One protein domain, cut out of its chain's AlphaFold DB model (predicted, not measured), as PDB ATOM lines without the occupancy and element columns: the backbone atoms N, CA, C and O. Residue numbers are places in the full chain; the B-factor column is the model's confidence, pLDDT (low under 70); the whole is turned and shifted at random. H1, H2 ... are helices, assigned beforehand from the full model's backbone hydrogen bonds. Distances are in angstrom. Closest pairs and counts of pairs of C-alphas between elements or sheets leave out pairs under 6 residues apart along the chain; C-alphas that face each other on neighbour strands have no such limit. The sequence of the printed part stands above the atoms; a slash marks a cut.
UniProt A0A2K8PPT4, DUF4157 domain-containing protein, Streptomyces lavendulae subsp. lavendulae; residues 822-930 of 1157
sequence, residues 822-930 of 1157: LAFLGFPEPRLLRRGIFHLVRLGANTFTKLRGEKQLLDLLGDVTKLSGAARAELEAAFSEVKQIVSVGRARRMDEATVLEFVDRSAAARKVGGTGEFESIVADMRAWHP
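What this domain is: This is residues 822 to 930 of the 1157 residues of the protein "DUF4157 domain-containing protein" of Streptomyces lavendulae subsp. lavendulae (UniProt A0A2K8PPT4). What shape do these coordinates draw? A long helix, H4, runs through the domain, and with its residues 881 to 892 it packs with H5 and H6 in a small three-helix bundle, up and down. H1 crosses H4 and packs on both H4 and H5, while the short helices H2 and H3 lie on the other side of H1 from H5, H3 side by side with H1 and H2 turned across it. What is it made of, and how large is it? The printed part has 109 residues with six named helices, H1 to H6 in that order along the chain, and no named strand: the class is all helix. It is compact, with a radius of gyration of the C-alphas of 13.9 A and spans of 43 by 30 by 21 A.

How they stand to each other: What stands round the longest helix? H4, residues 869 to 892, forms a helical hairpin with H5, residues 896 to 909, at a shallow tilt of 35.0 degrees, only just short of steep, with the closest C-alphas, those of Gly 889 and Val 899, 5.9 A apart. H6, residues 915 to 927, touches H4 at a shallow tilt of 15 degrees, the same way, with the closest C-alphas, those of Val 888 and Met 925, 6.8 A apart. H5 and H6 form a second helical hairpin, at a shallow tilt of 20 degrees, with the closest C-alphas, those of Ala 909 and Glu 917, 6.2 A apart. Where are the other helices? H1, residues 830 to 843, touches H4 at a steep tilt of 55 degrees, with the closest C-alphas, those of Phe 838 and Val 882, 6.0 A apart, and touches H5, with the C-alphas of Arg 831 and Ala 907 5.3 A apart. H3, residues 855 to 861, touches H1 with Leu 833 and Leu 860 closest, their C-alphas 6.9 A apart, but is apart from H4. H2, residues 848 to 853, only just touches H1, with 3 pairs of C-alphas within 8 A, the closest being those of Leu 840 and Leu 851 at 7.0 A. How do the backbones run? In H1 to H5 every O i to N i+4 pair is within hydrogen-bond range; in H6 it is 8 of 9.

Where its parts are: Where does the long helix lie? H4 runs 34.9 A from C-alpha 869 at (120.377, 104.156, 110.012) to C-alpha 892 at (144.361, 79.048, 113.145). How long are the others? H5 is 20.0 A, H1 19.7 A and H6 19.1 A from first to last C-alpha; H6 ends with C-alpha 927 at (148.555, 82.940, 106.060).

The domain as a whole: How far does it reach? The two C-alphas farthest apart, those of Thr 865 and Pro 930, are 44.3 A apart, and the printed part has no cut. Are any links long? No: H3 to H4 is short and the other four are tight. Where is confidence low? Residues 822 to 829, 843 to 873, 908 to 917 and 930 are under 70, and the mean pLDDT of the printed part is 71.1.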
ATOM      1  N   LEU A 822     132.198 111.603 127.178       45.88
ATOM      2  CA  LEU A 822     131.374 111.427 125.980       45.88
ATOM      3  C   LEU A 822     130.924 112.792 125.436       45.88
ATOM      4  O   LEU A 822     129.837 113.280 125.741       45.88
ATOM      5  N   ALA A 823     131.768 113.426 124.626       37.44
ATOM      6  CA  ALA A 823     131.441 114.670 123.947       37.44
ATOM      7  C   ALA A 823     131.270 114.443 122.437       37.44
ATOM      8  O   ALA A 823     132.237 114.422 121.686       37.44
ATOM      9  N   PHE A 824     129.993 114.384 122.041       37.09
ATOM     10  CA  PHE A 824     129.449 114.791 120.739       37.09
ATOM     11  C   PHE A 824     129.735 113.871 119.524       37.09
ATOM     12  O   PHE A 824     130.860 113.772 119.055       37.09
ATOM     13  N   LEU A 825     128.651 113.313 118.951       35.03
ATOM     14  CA  LEU A 825     128.537 112.557 117.676       35.03
ATOM     15  C   LEU A 825     128.506 111.013 117.716       35.03
ATOM     16  O   LEU A 825     128.995 110.359 116.803       35.03
ATOM     17  N   GLY A 826     127.798 110.423 118.682       48.59
ATOM     18  CA  GLY A 826     126.988 109.229 118.384       48.59
ATOM     19  C   GLY A 826     127.705 107.914 118.049       48.59
ATOM     20  O   GLY A 826     127.052 107.037 117.499       48.59
ATOM     21  N   PHE A 827     128.983 107.745 118.403       49.00
ATOM     22  CA  PHE A 827     129.618 106.426 118.498       49.00
ATOM     23  C   PHE A 827     130.676 106.365 119.605       49.00
ATOM     24  O   PHE A 827     131.445 107.320 119.747       49.00
ATOM     25  N   PRO A 828     130.794 105.240 120.339       53.31
ATOM     26  CA  PRO A 828     132.025 104.910 121.045       53.31
ATOM     27  C   PRO A 828     133.203 104.841 120.067       53.31
ATOM     28  O   PRO A 828     133.060 104.534 118.883       53.31
ATOM     29  N   GLU A 829     134.395 105.105 120.580       66.81
ATOM     30  CA  GLU A 829     135.655 104.941 119.867       66.81
ATOM     31  C   GLU A 829     135.708 103.609 119.072       66.81
ATOM     32  O   GLU A 829     135.575 102.544 119.683       66.81
ATOM     33  N   PRO A 830     135.918 103.616 117.733       72.62
ATOM     34  CA  PRO A 830     135.735 102.431 116.879       72.62
ATOM     35  C   PRO A 830     136.537 101.195 117.299       72.62
ATOM     36  O   PRO A 830     136.110 100.063 117.066       72.62
ATOM     37  N   ARG A 831     137.699 101.410 117.929       78.19
ATOM     38  CA  ARG A 831     138.524 100.352 118.523       78.19
ATOM     39  C   ARG A 831     137.851  99.723 119.737       78.19
ATOM     40  O   ARG A 831     137.678  98.510 119.757       78.19
ATOM     41  N   LEU A 832     137.421 100.532 120.708       77.62
ATOM     42  CA  LEU A 832     136.738 100.045 121.911       77.62
ATOM     43  C   LEU A 832     135.436  99.326 121.558       77.62
ATOM     44  O   LEU A 832     135.192  98.241 122.073       77.62
ATOM     45  N   LEU A 833     134.661  99.849 120.604       80.00
ATOM     46  CA  LEU A 833     133.456  99.175 120.120       80.00
ATOM     47  C   LEU A 833     133.762  97.776 119.570       80.00
ATOM     48  O   LEU A 833     133.125  96.799 119.954       80.00
ATOM     49  N   ARG A 834     134.759  97.655 118.686       87.31
ATOM     50  CA  ARG A 834     135.132  96.373 118.068       87.31
ATOM     51  C   ARG A 834     135.763  95.397 119.061       87.31
ATOM     52  O   ARG A 834     135.507  94.201 118.953       87.31
ATOM     53  N   ARG A 835     136.520  95.883 120.048       88.75
ATOM     54  CA  ARG A 835     137.016  95.071 121.173       88.75
ATOM     55  C   ARG A 835     135.874  94.581 122.067       88.75
ATOM     56  O   ARG A 835     135.829  93.401 122.397       88.75
ATOM     57  N   GLY A 836     134.908  95.441 122.385       83.00
ATOM     58  CA  GLY A 836     133.695  95.058 123.112       83.00
ATOM     59  C   GLY A 836     132.914  93.975 122.365       83.00
ATOM     60  O   GLY A 836     132.600  92.929 122.928       83.00
ATOM     61  N   ILE A 837     132.719  94.156 121.056       84.31
ATOM     62  CA  ILE A 837     132.125  93.141 120.179       84.31
ATOM     63  C   ILE A 837     132.949  91.844 120.174       84.31
ATOM     64  O   ILE A 837     132.368  90.764 120.232       84.31
ATOM     65  N   PHE A 838     134.281  91.913 120.130       90.75
ATOM     66  CA  PHE A 838     135.155  90.734 120.184       90.75
ATOM     67  C   PHE A 838     134.910  89.910 121.452       90.75
ATOM     68  O   PHE A 838     134.721  88.690 121.372       90.75
ATOM     69  N   HIS A 839     134.851  90.568 122.608       83.88
ATOM     70  CA  HIS A 839     134.574  89.896 123.871       83.88
ATOM     71  C   HIS A 839     133.140  89.352 123.923       83.88
ATOM     72  O   HIS A 839     132.958  88.205 124.323       83.88
ATOM     73  N   LEU A 840     132.141  90.084 123.416       74.06
ATOM     74  CA  LEU A 840     130.755  89.601 123.308       74.06
ATOM     75  C   LEU A 840     130.621  88.376 122.383       74.06
ATOM     76  O   LEU A 840     129.932  87.412 122.720       74.06
ATOM     77  N   VAL A 841     131.326  88.347 121.248       78.25
ATOM     78  CA  VAL A 841     131.372  87.183 120.341       78.25
ATOM     79  C   VAL A 841     131.977  85.971 121.052       78.25
ATOM     80  O   VAL A 841     131.428  84.871 120.960       78.25
ATOM     81  N   ARG A 842     133.060  86.156 121.821       76.50
ATOM     82  CA  ARG A 842     133.648  85.089 122.655       76.50
ATOM     83  C   ARG A 842     132.745  84.677 123.817       76.50
ATOM     84  O   ARG A 842     132.734  83.509 124.208       76.50
ATOM     85  N   LEU A 843     131.914  85.594 124.308       63.91
ATOM     86  CA  LEU A 843     130.844  85.308 125.262       63.91
ATOM     87  C   LEU A 843     129.627  84.624 124.614       63.91
ATOM     88  O   LEU A 843     128.797  84.054 125.324       63.91
ATOM     89  N   GLY A 844     129.600  84.495 123.289       59.25
ATOM     90  CA  GLY A 844     128.643  83.672 122.556       59.25
ATOM     91  C   GLY A 844     127.576  84.462 121.804       59.25
ATOM     92  O   GLY A 844     126.601  83.848 121.364       59.25
ATOM     93  N   ALA A 845     127.737  85.778 121.635       63.66
ATOM     94  CA  ALA A 845     126.949  86.584 120.704       63.66
ATOM     95  C   ALA A 845     127.346  86.241 119.256       63.66
ATOM     96  O   ALA A 845     128.219  86.860 118.656       63.66
ATOM     97  N   ASN A 846     126.746  85.190 118.699       64.12
ATOM     98  CA  ASN A 846     127.082  84.640 117.377       64.12
ATOM     99  C   ASN A 846     126.167  85.135 116.238       64.12
ATOM    100  O   ASN A 846     126.498  84.962 115.060       64.12
ATOM    101  N   THR A 847     125.052  85.779 116.585       59.97
ATOM    102  CA  THR A 847     124.137  86.467 115.663       59.97
ATOM    103  C   THR A 847     124.029  87.936 116.045       59.97
ATOM    104  O   THR A 847     124.190  88.286 117.218       59.97
ATOM    105  N   PHE A 848     123.728  88.799 115.071       64.31
ATOM    106  CA  PHE A 848     123.637  90.231 115.341       64.31
ATOM    107  C   PHE A 848     122.463  90.569 116.270       64.31
ATOM    108  O   PHE A 848     122.507  91.519 117.043       64.31
ATOM    109  N   THR A 849     121.396  89.771 116.247       57.38
ATOM    110  CA  THR A 849     120.284  89.930 117.195       57.38
ATOM    111  C   THR A 849     120.666  89.569 118.613       57.38
ATOM    112  O   THR A 849     120.326  90.333 119.505       57.38
ATOM    113  N   LYS A 850     121.408  88.473 118.813       59.66
ATOM    114  CA  LYS A 850     121.887  88.128 120.148       59.66
ATOM    115  C   LYS A 850     122.772  89.242 120.693       59.66
ATOM    116  O   LYS A 850     122.509  89.718 121.781       59.66
ATOM    117  N   LEU A 851     123.711  89.734 119.877       67.88
ATOM    118  CA  LEU A 851     124.549  90.885 120.220       67.88
ATOM    119  C   LEU A 851     123.713  92.093 120.679       67.88
ATOM    120  O   LEU A 851     124.019  92.683 121.705       67.88
ATOM    121  N   ARG A 852     122.653  92.452 119.943       65.31
ATOM    122  CA  ARG A 852     121.781  93.600 120.261       65.31
ATOM    123  C   ARG A 852     120.914  93.428 121.505       65.31
ATOM    124  O   ARG A 852     120.404  94.419 122.017       65.31
ATOM    125  N   GLY A 853     120.717  92.191 121.935       56.84
ATOM    126  CA  GLY A 853     120.050  91.854 123.179       56.84
ATOM    127  C   GLY A 853     120.949  91.972 124.413       56.84
ATOM    128  O   GLY A 853     120.447  92.112 125.524       56.84
ATOM    129  N   GLU A 854     122.274  91.972 124.225       63.03
ATOM    130  CA  GLU A 854     123.241  92.057 125.322       63.03
ATOM    131  C   GLU A 854     123.196  93.448 125.976       63.03
ATOM    132  O   GLU A 854     123.505  94.462 125.339       63.03
ATOM    133  N   LYS A 855     122.875  93.497 127.278       63.75
ATOM    134  CA  LYS A 855     122.876  94.726 128.098       63.75
ATOM    135  C   LYS A 855     124.200  95.491 127.956       63.75
ATOM    136  O   LYS A 855     124.195  96.695 127.730       63.75
ATOM    137  N   GLN A 856     125.325  94.775 127.956       66.62
ATOM    138  CA  GLN A 856     126.665  95.351 127.837       66.62
ATOM    139  C   GLN A 856     126.925  96.002 126.469       66.62
ATOM    140  O   GLN A 856     127.744  96.913 126.381       66.62
ATOM    141  N   LEU A 857     126.241  95.588 125.390       68.94
ATOM    142  CA  LEU A 857     126.319  96.313 124.117       68.94
ATOM    143  C   LEU A 857     125.610  97.669 124.219       68.94
ATOM    144  O   LEU A 857     126.096  98.656 123.668       68.94
ATOM    145  N   LEU A 858     124.480  97.735 124.924       66.12
ATOM    146  CA  LEU A 858     123.761  98.990 125.150       66.12
ATOM    147  C   LEU A 858     124.588  99.941 126.024       66.12
ATOM    148  O   LEU A 858     124.707 101.118 125.685       66.12
ATOM    149  N   ASP A 859     125.256  99.417 127.054       64.81
ATOM    150  CA  ASP A 859     126.182 100.187 127.894       64.81
ATOM    151  C   ASP A 859     127.369 100.747 127.085       64.81
ATOM    152  O   ASP A 859     127.826 101.864 127.328       64.81
ATOM    153  N   LEU A 860     127.837 100.013 126.065       65.06
ATOM    154  CA  LEU A 860     128.874 100.485 125.141       65.06
ATOM    155  C   LEU A 860     128.384 101.587 124.183       65.06
ATOM    156  O   LEU A 860     129.193 102.389 123.714       65.06
ATOM    157  N   LEU A 861     127.095 101.620 123.840       66.88
ATOM    158  CA  LEU A 861     126.541 102.527 122.825       66.88
ATOM    159  C   LEU A 861     125.880 103.783 123.414       66.88
ATOM    160  O   LEU A 861     125.728 104.777 122.701       66.88
ATOM    161  N   GLY A 862     125.521 103.775 124.699       65.94
ATOM    162  CA  GLY A 862     124.854 104.894 125.365       65.94
ATOM    163  C   GLY A 862     123.388 105.049 124.937       65.94
ATOM    164  O   GLY A 862     122.650 104.076 124.835       65.94
ATOM    165  N   ASP A 863     122.935 106.288 124.710       63.62
ATOM    166  CA  ASP A 863     121.549 106.584 124.310       63.62
ATOM    167  C   ASP A 863     121.269 106.144 122.859       63.62
ATOM    168  O   ASP A 863     121.385 106.922 121.905       63.62
ATOM    169  N   VAL A 864     120.892 104.873 122.706       61.84
ATOM    170  CA  VAL A 864     120.637 104.216 121.414       61.84
ATOM    171  C   VAL A 864     119.485 104.827 120.616       61.84
ATOM    172  O   VAL A 864     119.438 104.657 119.400       61.84
ATOM    173  N   THR A 865     118.606 105.610 121.252       61.66
ATOM    174  CA  THR A 865     117.476 106.281 120.577       61.66
ATOM    175  C   THR A 865     117.922 107.363 119.583       61.66
ATOM    176  O   THR A 865     117.123 107.853 118.785       61.66
ATOM    177  N   LYS A 866     119.210 107.737 119.610       60.25
ATOM    178  CA  LYS A 866     119.823 108.744 118.727       60.25
ATOM    179  C   LYS A 866     120.652 108.150 117.584       60.25
ATOM    180  O   LYS A 866     121.241 108.911 116.815       60.25
ATOM    181  N   LEU A 867     120.737 106.824 117.473       60.66
ATOM    182  CA  LEU A 867     121.506 106.170 116.414       60.66
ATOM    183  C   LEU A 867     120.787 106.312 115.064       60.66
ATOM    184  O   LEU A 867     119.610 105.995 114.932       60.66
ATOM    185  N   SER A 868     121.503 106.786 114.043       64.19
ATOM    186  CA  SER A 868     120.982 106.877 112.672       64.19
ATOM    187  C   SER A 868     121.014 105.518 111.955       64.19
ATOM    188  O   SER A 868     121.731 104.600 112.355       64.19
ATOM    189  N   GLY A 869     120.307 105.381 110.828       62.34
ATOM    190  CA  GLY A 869     120.377 104.156 110.012       62.34
ATOM    191  C   GLY A 869     121.797 103.817 109.522       62.34
ATOM    192  O   GLY A 869     122.184 102.651 109.492       62.34
ATOM    193  N   ALA A 870     122.611 104.835 109.215       63.78
ATOM    194  CA  ALA A 870     124.017 104.654 108.842       63.78
ATOM    195  C   ALA A 870     124.852 104.118 110.013       63.78
ATOM    196  O   ALA A 870     125.658 103.208 109.835       63.78
ATOM    197  N   ALA A 871     124.595 104.626 111.221       64.38
ATOM    198  CA  ALA A 871     125.214 104.126 112.436       64.38
ATOM    199  C   ALA A 871     124.923 102.627 112.626       64.38
ATOM    200  O   ALA A 871     125.817 101.811 112.860       64.38
ATOM    201  N   ARG A 872     123.673 102.215 112.431       69.25
ATOM    202  CA  ARG A 872     123.343 100.801 112.579       69.25
ATOM    203  C   ARG A 872     124.060  99.901 111.569       69.25
ATOM    204  O   ARG A 872     124.644  98.896 111.973       69.25
ATOM    205  N   ALA A 873     124.077 100.285 110.293       68.06
ATOM    206  CA  ALA A 873     124.785  99.536 109.252       68.06
ATOM    207  C   ALA A 873     126.285  99.396 109.570       68.06
ATOM    208  O   ALA A 873     126.912  98.368 109.309       68.06
ATOM    209  N   GLU A 874     126.870 100.422 110.189       73.25
ATOM    210  CA  GLU A 874     128.257 100.380 110.622       73.25
ATOM    211  C   GLU A 874     128.522  99.366 111.738       73.25
ATOM    212  O   GLU A 874     129.561  98.697 111.686       73.25
ATOM    213  N   LEU A 875     127.605  99.246 112.705       77.19
ATOM    214  CA  LEU A 875     127.664  98.288 113.810       77.19
ATOM    215  C   LEU A 875     127.471  96.842 113.324       77.19
ATOM    216  O   LEU A 875     128.198  95.948 113.753       77.19
ATOM    217  N   GLU A 876     126.542  96.624 112.391       76.06
ATOM    218  CA  GLU A 876     126.306  95.330 111.731       76.06
ATOM    219  C   GLU A 876     127.551  94.838 110.993       76.06
ATOM    220  O   GLU A 876     128.004  93.705 111.187       76.06
ATOM    221  N   ALA A 877     128.161  95.719 110.199       80.75
ATOM    222  CA  ALA A 877     129.403  95.418 109.503       80.75
ATOM    223  C   ALA A 877     130.554  95.140 110.485       80.75
ATOM    224  O   ALA A 877     131.275  94.161 110.314       80.75
ATOM    225  N   ALA A 878     130.692  95.935 111.554       83.62
ATOM    226  CA  ALA A 878     131.709  95.699 112.581       83.62
ATOM    227  C   ALA A 878     131.526  94.340 113.275       83.62
ATOM    228  O   ALA A 878     132.504  93.623 113.486       83.62
ATOM    229  N   PHE A 879     130.286  93.951 113.581       84.06
ATOM    230  CA  PHE A 879     129.984  92.639 114.144       84.06
ATOM    231  C   PHE A 879     130.349  91.496 113.199       84.06
ATOM    232  O   PHE A 879     131.018  90.548 113.615       84.06
ATOM    233  N   SER A 880     129.951  91.595 111.930       83.50
ATOM    234  CA  SER A 880     130.265  90.583 110.919       83.50
ATOM    235  C   SER A 880     131.778  90.404 110.745       83.50
ATOM    236  O   SER A 880     132.294  89.284 110.811       83.50
ATOM    237  N   GLU A 881     132.506  91.517 110.629       87.69
ATOM    238  CA  GLU A 881     133.962  91.540 110.483       87.69
ATOM    239  C   GLU A 881     134.674  90.932 111.702       87.69
ATOM    240  O   GLU A 881     135.531  90.057 111.556       87.69
ATOM    241  N   VAL A 882     134.292  91.335 112.919       89.75
ATOM    242  CA  VAL A 882     134.886  90.805 114.155       89.75
ATOM    243  C   VAL A 882     134.561  89.320 114.334       89.75
ATOM    244  O   VAL A 882     135.446  88.545 114.696       89.75
ATOM    245  N   LYS A 883     133.338  88.879 114.012       86.50
ATOM    246  CA  LYS A 883     132.966  87.454 114.040       86.50
ATOM    247  C   LYS A 883     133.844  86.627 113.101       86.50
ATOM    248  O   LYS A 883     134.288  85.536 113.467       86.50
ATOM    249  N   GLN A 884     134.126  87.144 111.906       86.31
ATOM    250  CA  GLN A 884     135.017  86.491 110.951       86.31
ATOM    251  C   GLN A 884     136.463  86.440 111.460       86.31
ATOM    252  O   GLN A 884     137.085  85.381 111.376       86.31
ATOM    253  N   ILE A 885     136.974  87.529 112.042       88.31
ATOM    254  CA  ILE A 885     138.301  87.572 112.680       88.31
ATOM    255  C   ILE A 885     138.401  86.515 113.792       88.31
ATOM    256  O   ILE A 885     139.324  85.702 113.780       88.31
ATOM    257  N   VAL A 886     137.424  86.444 114.704       85.06
ATOM    258  CA  VAL A 886     137.394  85.443 115.789       85.06
ATOM    259  C   VAL A 886     137.356  84.015 115.237       85.06
ATOM    260  O   VAL A 886     138.092  83.147 115.706       85.06
ATOM    261  N   SER A 887     136.535  83.766 114.213       80.94
ATOM    262  CA  SER A 887     136.420  82.455 113.564       80.94
ATOM    263  C   SER A 887     137.740  82.001 112.929       80.94
ATOM    264  O   SER A 887     138.205  80.886 113.176       80.94
ATOM    265  N   VAL A 888     138.396  82.882 112.162       80.19
ATOM    266  CA  VAL A 888     139.694  82.587 111.536       80.19
ATOM    267  C   VAL A 888     140.782  82.411 112.593       80.19
ATOM    268  O   VAL A 888     141.573  81.474 112.487       80.19
ATOM    269  N   GLY A 889     140.794  83.250 113.633       81.69
ATOM    270  CA  GLY A 889     141.720  83.137 114.758       81.69
ATOM    271  C   GLY A 889     141.616  81.785 115.464       81.69
ATOM    272  O   GLY A 889     142.629  81.110 115.648       81.69
ATOM    273  N   ARG A 890     140.389  81.324 115.755       79.00
ATOM    274  CA  ARG A 890     140.139  79.996 116.342       79.00
ATOM    275  C   ARG A 890     140.607  78.869 115.420       79.00
ATOM    276  O   ARG A 890     141.329  77.983 115.870       79.00
ATOM    277  N   ALA A 891     140.257  78.915 114.133       74.38
ATOM    278  CA  ALA A 891     140.677  77.902 113.159       74.38
ATOM    279  C   ALA A 891     142.208  77.818 113.017       74.38
ATOM    280  O   ALA A 891     142.757  76.748 112.757       74.38
ATOM    281  N   ARG A 892     142.901  78.946 113.207       79.12
ATOM    282  CA  ARG A 892     144.361  79.048 113.145       79.12
ATOM    283  C   ARG A 892     145.055  78.843 114.488       79.12
ATOM    284  O   ARG A 892     146.277  78.773 114.491       79.12
ATOM    285  N   ARG A 893     144.314  78.679 115.593       76.62
ATOM    286  CA  ARG A 893     144.845  78.590 116.968       76.62
ATOM    287  C   ARG A 893     145.706  79.802 117.357       76.62
ATOM    288  O   ARG A 893     146.745  79.648 117.991       76.62
ATOM    289  N   MET A 894     145.286  80.996 116.943       80.69
ATOM    290  CA  MET A 894     145.899  82.252 117.386       80.69
ATOM    291  C   MET A 894     145.569  82.511 118.855       80.69
ATOM    292  O   MET A 894     144.450  82.234 119.293       80.69
ATOM    293  N   ASP A 895     146.517  83.069 119.605       79.88
ATOM    294  CA  ASP A 895     146.244  83.577 120.947       79.88
ATOM    295  C   ASP A 895     145.405  84.868 120.903       79.88
ATOM    296  O   ASP A 895     145.299  85.545 119.878       79.88
ATOM    297  N   GLU A 896     144.795  85.212 122.037       79.88
ATOM    298  CA  GLU A 896     143.894  86.359 122.167       79.88
ATOM    299  C   GLU A 896     144.542  87.697 121.788       79.88
ATOM    300  O   GLU A 896     143.891  88.508 121.127       79.88
ATOM    301  N   ALA A 897     145.807  87.921 122.156       79.44
ATOM    302  CA  ALA A 897     146.493  89.172 121.845       79.44
ATOM    303  C   ALA A 897     146.676  89.317 120.331       79.44
ATOM    304  O   ALA A 897     146.343  90.357 119.768       79.44
ATOM    305  N   THR A 898     147.088  88.237 119.664       81.50
ATOM    306  CA  THR A 898     147.202  88.188 118.202       81.50
ATOM    307  C   THR A 898     145.858  88.473 117.518       81.50
ATOM    308  O   THR A 898     145.795  89.243 116.562       81.50
ATOM    309  N   VAL A 899     144.751  87.891 117.998       85.31
ATOM    310  CA  VAL A 899     143.425  88.148 117.403       85.31
ATOM    311  C   VAL A 899     142.990  89.601 117.621       85.31
ATOM    312  O   VAL A 899     142.484  90.229 116.689       85.31
ATOM    313  N   LEU A 900     143.226  90.157 118.812       85.31
ATOM    314  CA  LEU A 900     142.919  91.553 119.134       85.31
ATOM    315  C   LEU A 900     143.714  92.548 118.276       85.31
ATOM    316  O   LEU A 900     143.145  93.554 117.859       85.31
ATOM    317  N   GLU A 901     144.965  92.250 117.910       83.88
ATOM    318  CA  GLU A 901     145.727  93.073 116.956       83.88
ATOM    319  C   GLU A 901     145.021  93.171 115.595       83.88
ATOM    320  O   GLU A 901     144.930  94.254 115.008       83.88
ATOM    321  N   PHE A 902     144.462  92.065 115.095       87.12
ATOM    322  CA  PHE A 902     143.681  92.080 113.856       87.12
ATOM    323  C   PHE A 902     142.338  92.806 114.021       87.12
ATOM    324  O   PHE A 902     141.921  93.515 113.100       87.12
ATOM    325  N   VAL A 903     141.687  92.697 115.188       86.25
ATOM    326  CA  VAL A 903     140.483  93.481 115.528       86.25
ATOM    327  C   VAL A 903     140.797  94.981 115.506       86.25
ATOM    328  O   VAL A 903     140.093  95.744 114.842       86.25
ATOM    329  N   ASP A 904     141.889  95.415 116.127       84.62
ATOM    330  CA  ASP A 904     142.310  96.818 116.142       84.62
ATOM    331  C   ASP A 904     142.723  97.323 114.759       84.62
ATOM    332  O   ASP A 904     142.431  98.464 114.386       84.62
ATOM    333  N   ARG A 905     143.378  96.465 113.970       80.44
ATOM    334  CA  ARG A 905     143.732  96.757 112.579       80.44
ATOM    335  C   ARG A 905     142.481  96.931 111.719       80.44
ATOM    336  O   ARG A 905     142.440  97.853 110.908       80.44
ATOM    337  N   SER A 906     141.437  96.131 111.950       83.06
ATOM    338  CA  SER A 906     140.138  96.289 111.275       83.06
ATOM    339  C   SER A 906     139.444  97.607 111.635       83.06
ATOM    340  O   SER A 906     138.833  98.243 110.778       83.06
ATOM    341  N   ALA A 907     139.597  98.070 112.881       77.81
ATOM    342  CA  ALA A 907     139.086  99.368 113.315       77.81
ATOM    343  C   ALA A 907     139.802 100.538 112.615       77.81
ATOM    344  O   ALA A 907     139.176 101.550 112.299       77.81
ATOM    345  N   ALA A 908     141.108 100.396 112.361       68.62
ATOM    346  CA  ALA A 908     141.947 101.415 111.729       68.62
ATOM    347  C   ALA A 908     141.778 101.497 110.197       68.62
ATOM    348  O   ALA A 908     141.759 102.601 109.653       68.62
ATOM    349  N   ALA A 909     141.607 100.358 109.516       64.56
ATOM    350  CA  ALA A 909     141.442 100.263 108.057       64.56
ATOM    351  C   ALA A 909     140.273 101.117 107.512       64.56
ATOM    352  O   ALA A 909     140.332 101.737 106.448       64.56
ATOM    353  N   ARG A 910     139.198 101.267 108.297       58.47
ATOM    354  CA  ARG A 910     138.012 102.032 107.876       58.47
ATOM    355  C   ARG A 910     138.266 103.528 107.645       58.47
ATOM    356  O   ARG A 910     137.533 104.135 106.871       58.47
ATOM    357  N   LYS A 911     139.296 104.129 108.260       51.84
ATOM    358  CA  LYS A 911     139.625 105.560 108.069       51.84
ATOM    359  C   LYS A 911     140.184 105.884 106.674       51.84
ATOM    360  O   LYS A 911     140.253 107.062 106.333       51.84
ATOM    361  N   VAL A 912     140.571 104.879 105.878       44.97
ATOM    362  CA  VAL A 912     141.271 105.060 104.588       44.97
ATOM    363  C   VAL A 912     140.401 104.686 103.370       44.97
ATOM    364  O   VAL A 912     140.722 105.065 102.246       44.97
ATOM    365  N   GLY A 913     139.235 104.059 103.580       37.69
ATOM    366  CA  GLY A 913     138.164 103.970 102.576       37.69
ATOM    367  C   GLY A 913     138.334 102.911 101.474       37.69
ATOM    368  O   GLY A 913     138.218 103.244 100.295       37.69
ATOM    369  N   GLY A 914     138.530 101.629 101.815       49.28
ATOM    370  CA  GLY A 914     138.513 100.544 100.819       49.28
ATOM    371  C   GLY A 914     138.129  99.161 101.364       49.28
ATOM    372  O   GLY A 914     138.700  98.685 102.338       49.28
ATOM    373  N   THR A 915     137.212  98.467 100.679       51.31
ATOM    374  CA  THR A 915     136.786  97.078 100.972       51.31
ATOM    375  C   THR A 915     137.909  96.037 100.829       51.31
ATOM    376  O   THR A 915     137.794  94.933 101.352       51.31
ATOM    377  N   GLY A 916     139.018  96.381 100.162       58.31
ATOM    378  CA  GLY A 916     140.176  95.497  99.982       58.31
ATOM    379  C   GLY A 916     141.065  95.330 101.221       58.31
ATOM    380  O   GLY A 916     141.767  94.326 101.323       58.31
ATOM    381  N   GLU A 917     141.036  96.262 102.180       69.69
ATOM    382  CA  GLU A 917     141.892  96.171 103.373       69.69
ATOM    383  C   GLU A 917     141.418  95.088 104.346       69.69
ATOM    384  O   GLU A 917     142.244  94.345 104.867       69.69
ATOM    385  N   PHE A 918     140.106  94.926 104.553       79.25
ATOM    386  CA  PHE A 918     139.590  93.863 105.423       79.25
ATOM    387  C   PHE A 918     139.858  92.459 104.850       79.25
ATOM    388  O   PHE A 918     140.295  91.568 105.576       79.25
ATOM    389  N   GLU A 919     139.697  92.272 103.536       77.56
ATOM    390  CA  GLU A 919     140.081  91.029 102.848       77.56
ATOM    391  C   GLU A 919     141.584  90.741 102.995       77.56
ATOM    392  O   GLU A 919     141.968  89.609 103.284       77.56
ATOM    393  N   SER A 920     142.439  91.767 102.894       73.19
ATOM    394  CA  SER A 920     143.873  91.631 103.181       73.19
ATOM    395  C   SER A 920     144.126  91.239 104.637       73.19
ATOM    396  O   SER A 920     144.998  90.413 104.902       73.19
ATOM    397  N   ILE A 921     143.353  91.782 105.585       80.62
ATOM    398  CA  ILE A 921     143.465  91.418 106.999       80.62
ATOM    399  C   ILE A 921     143.171  89.934 107.199       80.62
ATOM    400  O   ILE A 921     143.955  89.227 107.830       80.62
ATOM    401  N   VAL A 922     142.073  89.451 106.624       82.75
ATOM    402  CA  VAL A 922     141.676  88.045 106.702       82.75
ATOM    403  C   VAL A 922     142.665  87.142 105.955       82.75
ATOM    404  O   VAL A 922     142.945  86.033 106.413       82.75
ATOM    405  N   ALA A 923     143.219  87.590 104.825       74.44
ATOM    406  CA  ALA A 923     144.242  86.859 104.081       74.44
ATOM    407  C   ALA A 923     145.531  86.689 104.900       74.44
ATOM    408  O   ALA A 923     146.035  85.569 104.996       74.44
ATOM    409  N   ASP A 924     146.002  87.749 105.564       78.25
ATOM    410  CA  ASP A 924     147.147  87.686 106.481       78.25
ATOM    411  C   ASP A 924     146.886  86.696 107.621       78.25
ATOM    412  O   ASP A 924     147.728  85.852 107.926       78.25
ATOM    413  N   MET A 925     145.687  86.740 108.216       85.56
ATOM    414  CA  MET A 925     145.297  85.799 109.266       85.56
ATOM    415  C   MET A 925     145.279  84.351 108.763       85.56
ATOM    416  O   MET A 925     145.728  83.439 109.452       85.56
ATOM    417  N   ARG A 926     144.787  84.105 107.544       81.19
ATOM    418  CA  ARG A 926     144.808  82.768 106.928       81.19
ATOM    419  C   ARG A 926     146.226  82.317 106.565       81.19
ATOM    420  O   ARG A 926     146.470  81.116 106.520       81.19
ATOM    421  N   ALA A 927     147.148  83.238 106.311       75.50
ATOM    422  CA  ALA A 927     148.555  82.940 106.060       75.50
ATOM    423  C   ALA A 927     149.382  82.776 107.351       75.50
ATOM    424  O   ALA A 927     150.530  82.331 107.292       75.50
ATOM    425  N   TRP A 928     148.816  83.105 108.515       81.31
ATOM    426  CA  TRP A 928     149.474  82.967 109.811       81.31
ATOM    427  C   TRP A 928     149.677  81.496 110.197       81.31
ATOM    428  O   TRP A 928     148.808  80.644 109.981       81.31
ATOM    429  N   HIS A 929     150.833  81.215 110.800       70.75
ATOM    430  CA  HIS A 929     151.207  79.904 111.323       70.75
ATOM    431  C   HIS A 929     151.794  80.067 112.733       70.75
ATOM    432  O   HIS A 929     152.555  81.015 112.950       70.75
ATOM    433  N   PRO A 930     151.487  79.152 113.673       66.19
ATOM    434  CA  PRO A 930     152.069  79.189 115.007       66.19
ATOM    435  C   PRO A 930     153.592  78.978 114.942       66.19
ATOM    436  O   PRO A 930     154.071  78.248 114.064       66.19
TER     437      PRO A 930